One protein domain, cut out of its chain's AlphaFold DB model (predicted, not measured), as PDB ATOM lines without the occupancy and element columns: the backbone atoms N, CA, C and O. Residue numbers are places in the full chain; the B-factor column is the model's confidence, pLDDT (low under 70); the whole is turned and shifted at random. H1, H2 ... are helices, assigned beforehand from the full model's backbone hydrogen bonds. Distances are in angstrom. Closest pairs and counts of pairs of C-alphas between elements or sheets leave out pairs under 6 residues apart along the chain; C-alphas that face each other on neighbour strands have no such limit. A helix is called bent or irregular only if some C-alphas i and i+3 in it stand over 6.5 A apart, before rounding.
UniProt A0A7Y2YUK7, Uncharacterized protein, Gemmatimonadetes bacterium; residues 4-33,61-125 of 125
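AT A GLANCE: This is residues 4 to 33 and 61 to 125 of the 125 residues of an uncharacterized protein of Gemmatimonadetes bacterium (UniProt A0A7Y2YUK7). The long bent helix H2 makes a narrow V with H3, which folds back beside arm H2b; H1 stands free. The printed part has 95 residues with three named helices, in order H1, H2, H3: all helix. It is extended, a rod spanning 76 by 32 by 22 A, with a radius of gyration of the C-alphas of 22.3 A.

HOW THE PARTS SIT: H2, residues 61 to 100, one helix by its hydrogen bonds, is bent: C-alphas 83 and 86 are 7.2 A apart. Its arms H2a, residues 61 to 83, and H2b, residues 86 to 100, stand at a steep tilt of 54 degrees. H2b and H3, residues 105 to 123, are close but not clearly touching; their closest C-alphas, Glu 100 and Val 108, are 5.8 A apart. They run opposite ways at a shallow tilt of 28 degrees. H1, residues 4 to 33, is apart from H2a, H2b and H3. Every O i to N i+4 pair is within hydrogen-bond range in H2b and H3, 25 of 26 in H1 and 16 of 19 in H2a.

IN THESE COORDINATES: From first to last C-alpha, H2a measures 34.7 A, H3 27.2 A and H1 42.7 A. H1 begins at C-alpha 4 (-25.818, -2.452, -20.854); H3 ends at C-alpha 123 (-6.833, -24.224, 19.452).

THE WHOLE: Residues 34 to 60 are not printed; C-alphas 33 and 61 are 35.1 A apart. The link H2 to H3 is tight. pLDDT is under 70 in 23 residues, among them 22 to 33.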
ATOM      1  N   ALA A   4     -26.412  -1.236 -21.423       53.22
ATOM      2  CA  ALA A   4     -25.818  -2.452 -20.854       53.22
ATOM      3  C   ALA A   4     -25.337  -2.295 -19.393       53.22
ATOM      4  O   ALA A   4     -25.169  -3.287 -18.692       53.22
ATOM      5  N   SER A   5     -25.132  -1.061 -18.912       56.69
ATOM      6  CA  SER A   5     -24.737  -0.775 -17.522       56.69
ATOM      7  C   SER A   5     -25.916  -0.803 -16.551       56.69
ATOM      8  O   SER A   5     -25.744  -1.197 -15.406       56.69
ATOM      9  N   ARG A   6     -27.126  -0.454 -17.012       57.91
ATOM     10  CA  ARG A   6     -28.343  -0.462 -16.186       57.91
ATOM     11  C   ARG A   6     -28.782  -1.876 -15.808       57.91
ATOM     12  O   ARG A   6     -29.127  -2.103 -14.658       57.91
ATOM     13  N   GLY A   7     -28.698  -2.830 -16.742       62.94
ATOM     14  CA  GLY A   7     -29.009  -4.238 -16.467       62.94
ATOM     15  C   GLY A   7     -28.002  -4.889 -15.516       62.94
ATOM     16  O   GLY A   7     -28.391  -5.587 -14.589       62.94
ATOM     17  N   ARG A   8     -26.708  -4.591 -15.682       58.59
ATOM     18  CA  ARG A   8     -25.657  -5.106 -14.791       58.59
ATOM     19  C   ARG A   8     -25.716  -4.481 -13.399       58.59
ATOM     20  O   ARG A   8     -25.605  -5.202 -12.419       58.59
ATOM     21  N   ALA A   9     -25.965  -3.175 -13.306       65.31
ATOM     22  CA  ALA A   9     -26.181  -2.505 -12.026       65.31
ATOM     23  C   ALA A   9     -27.434  -3.033 -11.309       65.31
ATOM     24  O   ALA A   9     -27.392  -3.250 -10.106       65.31
ATOM     25  N   ALA A  10     -28.518  -3.311 -12.043       69.88
ATOM     26  CA  ALA A  10     -29.723  -3.907 -11.471       69.88
ATOM     27  C   ALA A  10     -29.476  -5.332 -10.949       69.88
ATOM     28  O   ALA A  10     -29.920  -5.651  -9.854       69.88
ATOM     29  N   VAL A  11     -28.721  -6.164 -11.677       73.19
ATOM     30  CA  VAL A  11     -28.350  -7.519 -11.222       73.19
ATOM     31  C   VAL A  11     -27.453  -7.465  -9.984       73.19
ATOM     32  O   VAL A  11     -27.685  -8.210  -9.038       73.19
ATOM     33  N   LEU A  12     -26.473  -6.559  -9.947       70.94
ATOM     34  CA  LEU A  12     -25.602  -6.389  -8.780       70.94
ATOM     35  C   LEU A  12     -26.374  -5.888  -7.554       70.94
ATOM     36  O   LEU A  12     -26.185  -6.416  -6.464       70.94
ATOM     37  N   LEU A  13     -27.293  -4.936  -7.731       72.19
ATOM     38  CA  LEU A  13     -28.161  -4.467  -6.650       72.19
ATOM     39  C   LEU A  13     -29.088  -5.576  -6.142       72.19
ATOM     40  O   LEU A  13     -29.280  -5.697  -4.937       72.19
ATOM     41  N   LEU A  14     -29.621  -6.411  -7.035       71.75
ATOM     42  CA  LEU A  14     -30.502  -7.521  -6.669       71.75
ATOM     43  C   LEU A  14     -29.736  -8.634  -5.937       71.75
ATOM     44  O   LEU A  14     -30.258  -9.201  -4.980       71.75
ATOM     45  N   LEU A  15     -28.478  -8.883  -6.310       68.69
ATOM     46  CA  LEU A  15     -27.580  -9.797  -5.597       68.69
ATOM     47  C   LEU A  15     -27.172  -9.260  -4.220       68.69
ATOM     48  O   LEU A  15     -27.190 -10.013  -3.255       68.69
ATOM     49  N   MET A  16     -26.862  -7.967  -4.098       71.88
ATOM     50  CA  MET A  16     -26.558  -7.352  -2.799       71.88
ATOM     51  C   MET A  16     -27.785  -7.299  -1.886       71.88
ATOM     52  O   MET A  16     -27.665  -7.520  -0.686       71.88
ATOM     53  N   PHE A  17     -28.972  -7.056  -2.444       75.44
ATOM     54  CA  PHE A  17     -30.229  -7.087  -1.700       75.44
ATOM     55  C   PHE A  17     -30.583  -8.509  -1.242       75.44
ATOM     56  O   PHE A  17     -30.958  -8.700  -0.089       75.44
ATOM     57  N   ALA A  18     -30.387  -9.519  -2.098       74.81
ATOM     58  CA  ALA A  18     -30.544 -10.925  -1.727       74.81
ATOM     59  C   ALA A  18     -29.517 -11.359  -0.667       74.81
ATOM     60  O   ALA A  18     -29.873 -12.074   0.266       74.81
ATOM     61  N   ALA A  19     -28.274 -10.876  -0.757       69.06
ATOM     62  CA  ALA A  19     -27.252 -11.098   0.261       69.06
ATOM     63  C   ALA A  19     -27.613 -10.412   1.591       69.06
ATOM     64  O   ALA A  19     -27.488 -11.027   2.643       69.06
ATOM     65  N   GLY A  20     -28.139  -9.184   1.561       64.62
ATOM     66  CA  GLY A  20     -28.631  -8.482   2.750       64.62
ATOM     67  C   GLY A  20     -29.831  -9.174   3.407       64.62
ATOM     68  O   GLY A  20     -29.869  -9.295   4.627       64.62
ATOM     69  N   LEU A  21     -30.774  -9.696   2.618       71.19
ATOM     70  CA  LEU A  21     -31.898 -10.506   3.108       71.19
ATOM     71  C   LEU A  21     -31.438 -11.850   3.684       71.19
ATOM     72  O   LEU A  21     -31.941 -12.265   4.725       71.19
ATOM     73  N   ALA A  22     -30.463 -12.509   3.053       62.75
ATOM     74  CA  ALA A  22     -29.867 -13.735   3.576       62.75
ATOM     75  C   ALA A  22     -29.136 -13.484   4.904       62.75
ATOM     76  O   ALA A  22     -29.291 -14.269   5.831       62.75
ATOM     77  N   VAL A  23     -28.419 -12.363   5.034       66.88
ATOM     78  CA  VAL A  23     -27.763 -11.948   6.285       66.88
ATOM     79  C   VAL A  23     -28.778 -11.522   7.350       66.88
ATOM     80  O   VAL A  23     -28.579 -11.837   8.515       66.88
ATOM     81  N   GLY A  24     -29.890 -10.874   6.989       56.28
ATOM     82  CA  GLY A  24     -30.966 -10.522   7.925       56.28
ATOM     83  C   GLY A  24     -31.702 -11.747   8.483       56.28
ATOM     84  O   GLY A  24     -31.884 -11.860   9.692       56.28
ATOM     85  N   LEU A  25     -32.041 -12.712   7.618       59.72
ATOM     86  CA  LEU A  25     -32.676 -13.978   8.014       59.72
ATOM     87  C   LEU A  25     -31.701 -14.918   8.745       59.72
ATOM     88  O   LEU A  25     -32.101 -15.626   9.671       59.72
ATOM     89  N   ALA A  26     -30.416 -14.906   8.376       55.28
ATOM     90  CA  ALA A  26     -29.366 -15.606   9.113       55.28
ATOM     91  C   ALA A  26     -29.053 -14.921  10.448       55.28
ATOM     92  O   ALA A  26     -28.778 -15.613  11.415       55.28
ATOM     93  N   GLY A  27     -29.154 -13.593  10.537       50.28
ATOM     94  CA  GLY A  27     -28.940 -12.809  11.753       50.28
ATOM     95  C   GLY A  27     -30.035 -13.013  12.796       50.28
ATOM     96  O   GLY A  27     -29.726 -13.164  13.972       50.28
ATOM     97  N   GLU A  28     -31.301 -13.115  12.381       47.75
ATOM     98  CA  GLU A  28     -32.416 -13.471  13.273       47.75
ATOM     99  C   GLU A  28     -32.301 -14.928  13.761       47.75
ATOM    100  O   GLU A  28     -32.466 -15.205  14.949       47.75
ATOM    101  N   ARG A  29     -31.891 -15.859  12.884       50.88
ATOM    102  CA  ARG A  29     -31.577 -17.250  13.260       50.88
ATOM    103  C   ARG A  29     -30.315 -17.371  14.124       50.88
ATOM    104  O   ARG A  29     -30.289 -18.229  14.994       50.88
ATOM    105  N   TYR A  30     -29.313 -16.514  13.943       50.88
ATOM    106  CA  TYR A  30     -28.064 -16.481  14.717       50.88
ATOM    107  C   TYR A  30     -28.238 -15.781  16.073       50.88
ATOM    108  O   TYR A  30     -27.650 -16.210  17.057       50.88
ATOM    109  N   ALA A  31     -29.110 -14.774  16.181       49.00
ATOM    110  CA  ALA A  31     -29.508 -14.178  17.458       49.00
ATOM    111  C   ALA A  31     -30.386 -15.133  18.289       49.00
ATOM    112  O   ALA A  31     -30.240 -15.193  19.508       49.00
ATOM    113  N   LEU A  32     -31.234 -15.935  17.633       47.44
ATOM    114  CA  LEU A  32     -31.986 -17.018  18.274       47.44
ATOM    115  C   LEU A  32     -31.114 -18.262  18.563       47.44
ATOM    116  O   LEU A  32     -31.378 -18.967  19.535       47.44
ATOM    117  N   HIS A  33     -30.045 -18.522  17.796       46.47
ATOM    118  CA  HIS A  33     -29.072 -19.601  18.067       46.47
ATOM    119  C   HIS A  33     -27.920 -19.224  19.007       46.47
ATOM    120  O   HIS A  33     -27.382 -20.110  19.664       46.47
ATOM    121  N   SER A  61     -27.052 -33.525  49.594       80.19
ATOM    122  CA  SER A  61     -26.880 -34.983  49.541       80.19
ATOM    123  C   SER A  61     -27.237 -35.584  48.178       80.19
ATOM    124  O   SER A  61     -26.694 -36.627  47.812       80.19
ATOM    125  N   GLN A  62     -28.137 -34.950  47.425       78.62
ATOM    126  CA  GLN A  62     -28.435 -35.318  46.041       78.62
ATOM    127  C   GLN A  62     -27.325 -34.833  45.110       78.62
ATOM    128  O   GLN A  62     -26.884 -35.603  44.263       78.62
ATOM    129  N   GLN A  63     -26.809 -33.618  45.320       78.50
ATOM    130  CA  GLN A  63     -25.668 -33.098  44.564       78.50
ATOM    131  C   GLN A  63     -24.459 -34.040  44.663       78.50
ATOM    132  O   GLN A  63     -23.918 -34.453  43.642       78.50
ATOM    133  N   ALA A  64     -24.130 -34.497  45.877       80.12
ATOM    134  CA  ALA A  64     -23.037 -35.444  46.112       80.12
ATOM    135  C   ALA A  64     -23.203 -36.798  45.389       80.12
ATOM    136  O   ALA A  64     -22.219 -37.502  45.175       80.12
ATOM    137  N   GLN A  65     -24.432 -37.178  45.021       81.00
ATOM    138  CA  GLN A  65     -24.714 -38.379  44.227       81.00
ATOM    139  C   GLN A  65     -24.726 -38.096  42.719       81.00
ATOM    140  O   GLN A  65     -24.383 -38.975  41.933       81.00
ATOM    141  N   ILE A  66     -25.110 -36.886  42.309       78.81
ATOM    142  CA  ILE A  66     -25.200 -36.466  40.905       78.81
ATOM    143  C   ILE A  66     -23.813 -36.162  40.328       78.81
ATOM    144  O   ILE A  66     -23.513 -36.586  39.214       78.81
ATOM    145  N   ASP A  67     -22.954 -35.473  41.080       77.06
ATOM    146  CA  ASP A  67     -21.606 -35.091  40.642       77.06
ATOM    147  C   ASP A  67     -20.789 -36.254  40.052       77.06
ATOM    148  O   ASP A  67     -20.321 -36.120  38.915       77.06
ATOM    149  N   PRO A  68     -20.639 -37.413  40.730       80.38
ATOM    150  CA  PRO A  68     -19.874 -38.527  40.171       80.38
ATOM    151  C   PRO A  68     -20.506 -39.107  38.898       80.38
ATOM    152  O   PRO A  68     -19.772 -39.457  37.978       80.38
ATOM    153  N   ILE A  69     -21.843 -39.142  38.791       82.50
ATOM    154  CA  ILE A  69     -22.547 -39.613  37.582       82.50
ATOM    155  C   ILE A  69     -22.187 -38.728  36.386       82.50
ATOM    156  O   ILE A  69     -21.953 -39.216  35.281       82.50
ATOM    157  N   LEU A  70     -22.129 -37.414  36.596       79.62
ATOM    158  CA  LEU A  70     -21.799 -36.461  35.539       79.62
ATOM    159  C   LEU A  70     -20.331 -36.531  35.136       79.62
ATOM    160  O   LEU A  70     -20.027 -36.377  33.955       79.62
ATOM    161  N   VAL A  71     -19.425 -36.744  36.090       80.56
ATOM    162  CA  VAL A  71     -18.003 -36.977  35.797       80.56
ATOM    163  C   VAL A  71     -17.846 -38.234  34.944       80.56
ATOM    164  O   VAL A  71     -17.306 -38.146  33.845       80.56
ATOM    165  N   GLU A  72     -18.411 -39.361  35.381       81.31
ATOM    166  CA  GLU A  72     -18.347 -40.627  34.643       81.31
ATOM    167  C   GLU A  72     -18.962 -40.495  33.242       81.31
ATOM    168  O   GLU A  72     -18.389 -40.939  32.249       81.31
ATOM    169  N   THR A  73     -20.106 -39.817  33.129       79.75
ATOM    170  CA  THR A  73     -20.764 -39.589  31.835       79.75
ATOM    171  C   THR A  73     -19.873 -38.785  30.886       79.75
ATOM    172  O   THR A  73     -19.781 -39.120  29.705       79.75
ATOM    173  N   ARG A  74     -19.191 -37.741  31.380       78.94
ATOM    174  CA  ARG A  74     -18.250 -36.950  30.566       78.94
ATOM    175  C   ARG A  74     -17.082 -37.803  30.078       78.94
ATOM    176  O   ARG A  74     -16.728 -37.715  28.905       78.94
ATOM    177  N   GLU A  75     -16.523 -38.652  30.937       82.25
ATOM    178  CA  GLU A  75     -15.440 -39.573  30.567       82.25
ATOM    179  C   GLU A  75     -15.890 -40.578  29.499       82.25
ATOM    180  O   GLU A  75     -15.205 -40.770  28.492       82.25
ATOM    181  N   GLN A  76     -17.077 -41.169  29.662       81.00
ATOM    182  CA  GLN A  76     -17.654 -42.090  28.679       81.00
ATOM    183  C   GLN A  76     -17.897 -41.402  27.329       81.00
ATOM    184  O   GLN A  76     -17.571 -41.966  26.283       81.00
ATOM    185  N   MET A  77     -18.430 -40.176  27.336       77.75
ATOM    186  CA  MET A  77     -18.617 -39.381  26.120       77.75
ATOM    187  C   MET A  77     -17.283 -39.070  25.436       77.75
ATOM    188  O   MET A  77     -17.183 -39.248  24.222       77.75
ATOM    189  N   SER A  78     -16.256 -38.673  26.195       82.25
ATOM    190  CA  SER A  78     -14.910 -38.437  25.654       82.25
ATOM    191  C   SER A  78     -14.357 -39.691  24.986       82.25
ATOM    192  O   SER A  78     -13.910 -39.629  23.847       82.25
ATOM    193  N   ALA A  79     -14.468 -40.853  25.635       87.25
ATOM    194  CA  ALA A  79     -13.983 -42.116  25.085       87.25
ATOM    195  C   ALA A  79     -14.709 -42.527  23.790       87.25
ATOM    196  O   ALA A  79     -14.103 -43.099  22.879       87.25
ATOM    197  N   VAL A  80     -16.014 -42.245  23.689       90.94
ATOM    198  CA  VAL A  80     -16.769 -42.430  22.441       90.94
ATOM    199  C   VAL A  80     -16.261 -41.471  21.370       90.94
ATOM    200  O   VAL A  80     -16.006 -41.906  20.248       90.94
ATOM    201  N   PHE A  81     -16.085 -40.193  21.713       87.62
ATOM    202  CA  PHE A  81     -15.609 -39.179  20.779       87.62
ATOM    203  C   PHE A  81     -14.205 -39.497  20.254       87.62
ATOM    204  O   PHE A  81     -13.995 -39.485  19.047       87.62
ATOM    205  N   ASP A  82     -13.275 -39.888  21.125       90.44
ATOM    206  CA  ASP A  82     -11.915 -40.290  20.754       90.44
ATOM    207  C   ASP A  82     -11.897 -41.437  19.738       90.44
ATOM    208  O   ASP A  82     -11.035 -41.476  18.858       90.44
ATOM    209  N   ARG A  83     -12.863 -42.358  19.831       90.50
ATOM    210  CA  ARG A  83     -12.999 -43.476  18.893       90.50
ATOM    211  C   ARG A  83     -13.478 -43.027  17.516       90.50
ATOM    212  O   ARG A  83     -12.992 -43.554  16.522       90.50
ATOM    213  N   VAL A  84     -14.433 -42.099  17.454       92.12
ATOM    214  CA  VAL A  84     -15.051 -41.658  16.188       92.12
ATOM    215  C   VAL A  84     -14.347 -40.458  15.555       92.12
ATOM    216  O   VAL A  84     -14.550 -40.193  14.371       92.12
ATOM    217  N   ARG A  85     -13.504 -39.743  16.312       91.12
ATOM    218  CA  ARG A  85     -12.764 -38.560  15.853       91.12
ATOM    219  C   ARG A  85     -12.012 -38.794  14.533       91.12
ATOM    220  O   ARG A  85     -12.195 -37.972  13.640       91.12
ATOM    221  N   PRO A  86     -11.269 -39.901  14.329       93.81
ATOM    222  CA  PRO A  86     -10.550 -40.116  13.070       93.81
ATOM    223  C   PRO A  86     -11.477 -40.250  11.853       93.81
ATOM    224  O   PRO A  86     -11.172 -39.758  10.770       93.81
ATOM    225  N   GLU A  87     -12.628 -40.909  12.019       92.25
ATOM    226  CA  GLU A  87     -13.616 -41.065  10.946       92.25
ATOM    227  C   GLU A  87     -14.276 -39.725  10.612       92.25
ATOM    228  O   GLU A  87     -14.474 -39.393   9.441       92.25
ATOM    229  N   TRP A  88     -14.577 -38.937  11.643       91.75
ATOM    230  CA  TRP A  88     -15.100 -37.587  11.493       91.75
ATOM    231  C   TRP A  88     -14.127 -36.674  10.736       91.75
ATOM    232  O   TRP A  88     -14.518 -36.049   9.749       91.75
ATOM    233  N   GLU A  89     -12.858 -36.638  11.150       91.00
ATOM    234  CA  GLU A  89     -11.797 -35.857  10.497       91.00
ATOM    235  C   GLU A  89     -11.652 -36.245   9.022       91.00
ATOM    236  O   GLU A  89     -11.667 -35.378   8.147       91.00
ATOM    237  N   ALA A  90     -11.650 -37.546   8.716       93.94
ATOM    238  CA  ALA A  90     -11.568 -38.030   7.341       93.94
ATOM    239  C   ALA A  90     -12.737 -37.545   6.459       93.94
ATOM    240  O   ALA A  90     -12.541 -37.204   5.287       93.94
ATOM    241  N   VAL A  91     -13.960 -37.489   7.000       95.62
ATOM    242  CA  VAL A  91     -15.133 -36.963   6.279       95.62
ATOM    243  C   VAL A  91     -14.982 -35.467   6.008       95.62
ATOM    244  O   VAL A  91     -15.254 -35.016   4.889       95.62
ATOM    245  N   VAL A  92     -14.534 -34.701   7.004       92.50
ATOM    246  CA  VAL A  92     -14.313 -33.255   6.877       92.50
ATOM    247  C   VAL A  92     -13.226 -32.959   5.842       92.50
ATOM    248  O   VAL A  92     -13.445 -32.138   4.950       92.50
ATOM    249  N   ASP A  93     -12.102 -33.668   5.881       94.50
ATOM    250  CA  ASP A  93     -10.995 -33.476   4.937       94.50
ATOM    251  C   ASP A  93     -11.363 -33.888   3.507       94.50
ATOM    252  O   ASP A  93     -11.016 -33.206   2.533       94.50
ATOM    253  N   SER A  94     -12.153 -34.954   3.358       94.81
ATOM    254  CA  SER A  94     -12.726 -35.330   2.066       94.81
ATOM    255  C   SER A  94     -13.623 -34.221   1.505       94.81
ATOM    256  O   SER A  94     -13.534 -33.879   0.320       94.81
ATOM    257  N   ALA A  95     -14.470 -33.620   2.345       94.81
ATOM    258  CA  ALA A  95     -15.324 -32.508   1.943       94.81
ATOM    259  C   ALA A  95     -14.502 -31.274   1.545       94.81
ATOM    260  O   ALA A  95     -14.754 -30.712   0.478       94.81
ATOM    261  N   ARG A  96     -13.486 -30.905   2.338       95.50
ATOM    262  CA  ARG A  96     -12.550 -29.805   2.035       95.50
ATOM    263  C   ARG A  96     -11.899 -29.998   0.666       95.50
ATOM    264  O   ARG A  96     -11.999 -29.118  -0.184       95.50
ATOM    265  N   THR A  97     -11.355 -31.184   0.399       96.62
ATOM    266  CA  THR A  97     -10.720 -31.522  -0.890       96.62
ATOM    267  C   THR A  97     -11.685 -31.362  -2.069       96.62
ATOM    268  O   THR A  97     -11.341 -30.806  -3.112       96.62
ATOM    269  N   ARG A  98     -12.929 -31.833  -1.917       97.06
ATOM    270  CA  ARG A  98     -13.958 -31.731  -2.964       97.06
ATOM    271  C   ARG A  98     -14.410 -30.292  -3.205       97.06
ATOM    272  O   ARG A  98     -14.736 -29.956  -4.340       97.06
ATOM    273  N   ILE A  99     -14.445 -29.469  -2.158       95.19
ATOM    274  CA  ILE A  99     -14.730 -28.036  -2.266       95.19
ATOM    275  C   ILE A  99     -13.590 -27.348  -3.015       95.19
ATOM    276  O   ILE A  99     -13.849 -26.652  -3.992       95.19
ATOM    277  N   GLU A 100     -12.334 -27.588  -2.638       97.00
ATOM    278  CA  GLU A 100     -11.180 -26.989  -3.320       97.00
ATOM    279  C   GLU A 100     -11.149 -27.312  -4.820       97.00
ATOM    280  O   GLU A 100     -10.845 -26.438  -5.629       97.00
ATOM    281  N   ALA A 101     -11.541 -28.528  -5.208       97.56
ATOM    282  CA  ALA A 101     -11.568 -28.959  -6.606       97.56
ATOM    283  C   ALA A 101     -12.543 -28.172  -7.508       97.56
ATOM    284  O   ALA A 101     -12.411 -28.232  -8.731       97.56
ATOM    285  N   VAL A 102     -13.526 -27.462  -6.941       97.75
ATOM    286  CA  VAL A 102     -14.504 -26.660  -7.706       97.75
ATOM    287  C   VAL A 102     -14.256 -25.152  -7.622       97.75
ATOM    288  O   VAL A 102     -14.959 -24.381  -8.278       97.75
ATOM    289  N   LEU A 103     -13.282 -24.723  -6.819       96.38
ATOM    290  CA  LEU A 103     -12.930 -23.319  -6.633       96.38
ATOM    291  C   LEU A 103     -11.874 -22.867  -7.650       96.38
ATOM    292  O   LEU A 103     -11.060 -23.653  -8.134       96.38
ATOM    293  N   SER A 104     -11.863 -21.572  -7.969       97.62
ATOM    294  CA  SER A 104     -10.737 -20.971  -8.689       97.62
ATOM    295  C   SER A 104      -9.494 -20.893  -7.788       97.62
ATOM    296  O   SER A 104      -9.639 -20.867  -6.565       97.62
ATOM    297  N   PRO A 105      -8.278 -20.764  -8.344       97.38
ATOM    298  CA  PRO A 105      -7.054 -20.657  -7.543       97.38
ATOM    299  C   PRO A 105      -7.123 -19.576  -6.448       97.38
ATOM    300  O   PRO A 105      -6.933 -19.881  -5.274       97.38
ATOM    301  N   ASP A 106      -7.539 -18.354  -6.799       96.12
ATOM    302  CA  ASP A 106      -7.704 -17.249  -5.838       96.12
ATOM    303  C   ASP A 106      -8.751 -17.541  -4.744       96.12
ATOM    304  O   ASP A 106      -8.688 -17.013  -3.632       96.12
ATOM    305  N   GLN A 107      -9.761 -18.361  -5.056       96.75
ATOM    306  CA  GLN A 107     -10.784 -18.770  -4.094       96.75
ATOM    307  C   GLN A 107     -10.260 -19.852  -3.147       96.75
ATOM    308  O   GLN A 107     -10.624 -19.826  -1.975       96.75
ATOM    309  N   VAL A 108      -9.401 -20.762  -3.622       97.06
ATOM    310  CA  VAL A 108      -8.743 -21.777  -2.785       97.06
ATOM    311  C   VAL A 108      -7.852 -21.116  -1.737       97.06
ATOM    312  O   VAL A 108      -7.953 -21.463  -0.563       97.06
ATOM    313  N   GLU A 109      -7.038 -20.126  -2.116       96.38
ATOM    314  CA  GLU A 109      -6.203 -19.391  -1.150       96.38
ATOM    315  C   GLU A 109      -7.049 -18.727  -0.059       96.38
ATOM    316  O   GLU A 109      -6.771 -18.881   1.131       96.38
ATOM    317  N   ARG A 110      -8.132 -18.041  -0.447       96.62
ATOM    318  CA  ARG A 110      -9.036 -17.413   0.524       96.62
ATOM    319  C   ARG A 110      -9.755 -18.446   1.395       96.62
ATOM    320  O   ARG A 110      -9.951 -18.198   2.579       96.62
ATOM    321  N   TYR A 111     -10.155 -19.582   0.827       94.81
ATOM    322  CA  TYR A 111     -10.815 -20.657   1.565       94.81
ATOM    323  C   TYR A 111      -9.896 -21.262   2.631       94.81
ATOM    324  O   TYR A 111     -10.313 -21.401   3.777       94.81
ATOM    325  N   ARG A 112      -8.634 -21.542   2.290       95.31
ATOM    326  CA  ARG A 112      -7.643 -22.064   3.242       95.31
ATOM    327  C   ARG A 112      -7.352 -21.085   4.374       95.31
ATOM    328  O   ARG A 112      -7.360 -21.497   5.526       95.31
ATOM    329  N   ALA A 113      -7.216 -19.794   4.070       94.94
ATOM    330  CA  ALA A 113      -7.015 -18.770   5.096       94.94
ATOM    331  C   ALA A 113      -8.170 -18.715   6.117       94.94
ATOM    332  O   ALA A 113      -7.927 -18.566   7.312       94.94
ATOM    333  N   LEU A 114      -9.419 -18.882   5.659       94.12
ATOM    334  CA  LEU A 114     -10.590 -18.944   6.545       94.12
ATOM    335  C   LEU A 114     -10.587 -20.202   7.426       94.12
ATOM    336  O   LEU A 114     -10.965 -20.130   8.592       94.12
ATOM    337  N   LEU A 115     -10.169 -21.350   6.883       91.38
ATOM    338  CA  LEU A 115     -10.045 -22.586   7.664       91.38
ATOM    339  C   LEU A 115      -8.954 -22.467   8.732       91.38
ATOM    340  O   LEU A 115      -9.199 -22.822   9.879       91.38
ATOM    341  N   GLU A 116      -7.792 -21.916   8.380       92.81
ATOM    342  CA  GLU A 116      -6.681 -21.697   9.314       92.81
ATOM    343  C   GLU A 116      -7.026 -20.694  10.423       92.81
ATOM    344  O   GLU A 116      -6.549 -20.823  11.546       92.81
ATOM    345  N   GLU A 117      -7.827 -19.668  10.130       91.25
ATOM    346  CA  GLU A 117      -8.349 -18.758  11.156       91.25
ATOM    347  C   GLU A 117      -9.260 -19.494  12.138       91.25
ATOM    348  O   GLU A 117      -9.051 -19.402  13.344       91.25
ATOM    349  N   GLN A 118     -10.186 -20.305  11.628       86.06
ATOM    350  CA  GLN A 118     -11.098 -21.078  12.465       86.06
ATOM    351  C   GLN A 118     -10.383 -22.162  13.288       86.06
ATOM    352  O   GLN A 118     -10.765 -22.420  14.427       86.06
ATOM    353  N   ASP A 119      -9.372 -22.823  12.721       85.75
ATOM    354  CA  ASP A 119      -8.583 -23.828  13.436       85.75
ATOM    355  C   ASP A 119      -7.764 -23.162  14.562       85.75
ATOM    356  O   ASP A 119      -7.767 -23.659  15.686       85.75
ATOM    357  N   ARG A 120      -7.180 -21.976  14.321       88.94
ATOM    358  CA  ARG A 120      -6.496 -21.187  15.366       88.94
ATOM    359  C   ARG A 120      -7.427 -20.732  16.486       88.94
ATOM    360  O   ARG A 120      -7.007 -20.711  17.636       88.94
ATOM    361  N   GLU A 121      -8.661 -20.349  16.166       81.19
ATOM    362  CA  GLU A 121      -9.663 -20.001  17.181       81.19
ATOM    363  C   GLU A 121     -10.012 -21.212  18.053       81.19
ATOM    364  O   GLU A 121     -10.075 -21.073  19.269       81.19
ATOM    365  N   ARG A 122     -10.153 -22.402  17.452       75.31
ATOM    366  CA  ARG A 122     -10.432 -23.651  18.180       75.31
ATOM    367  C   ARG A 122      -9.269 -24.137  19.046       75.31
ATOM    368  O   ARG A 122      -9.510 -24.795  20.046       75.31
ATOM    369  N   GLU A 123      -8.023 -23.867  18.660       75.69
ATOM    370  CA  GLU A 123      -6.833 -24.224  19.452       75.69
ATOM    371  C   GLU A 123      -6.532 -23.231  20.584       75.69
ATOM    372  O   GLU A 123      -5.832 -23.571  21.537       75.69
ATOM    373  N   ALA A 124      -7.011 -21.991  20.461       75.12
ATOM    374  CA  ALA A 124      -6.825 -20.944  21.465       75.12
ATOM    375  C   ALA A 124      -7.853 -21.005  22.612       75.12
ATOM    376  O   ALA A 124      -7.714 -20.260  23.587       75.12
ATOM    377  N   GLU A 125      -8.867 -21.855  22.472       50.06
ATOM    378  CA  GLU A 125      -9.989 -22.073  23.389       50.06
ATOM    379  C   GLU A 125      -9.762 -23.301  24.285       50.06
ATOM    380  O   GLU A 125     -10.051 -23.198  25.502       50.06
TER     381      GLU A 125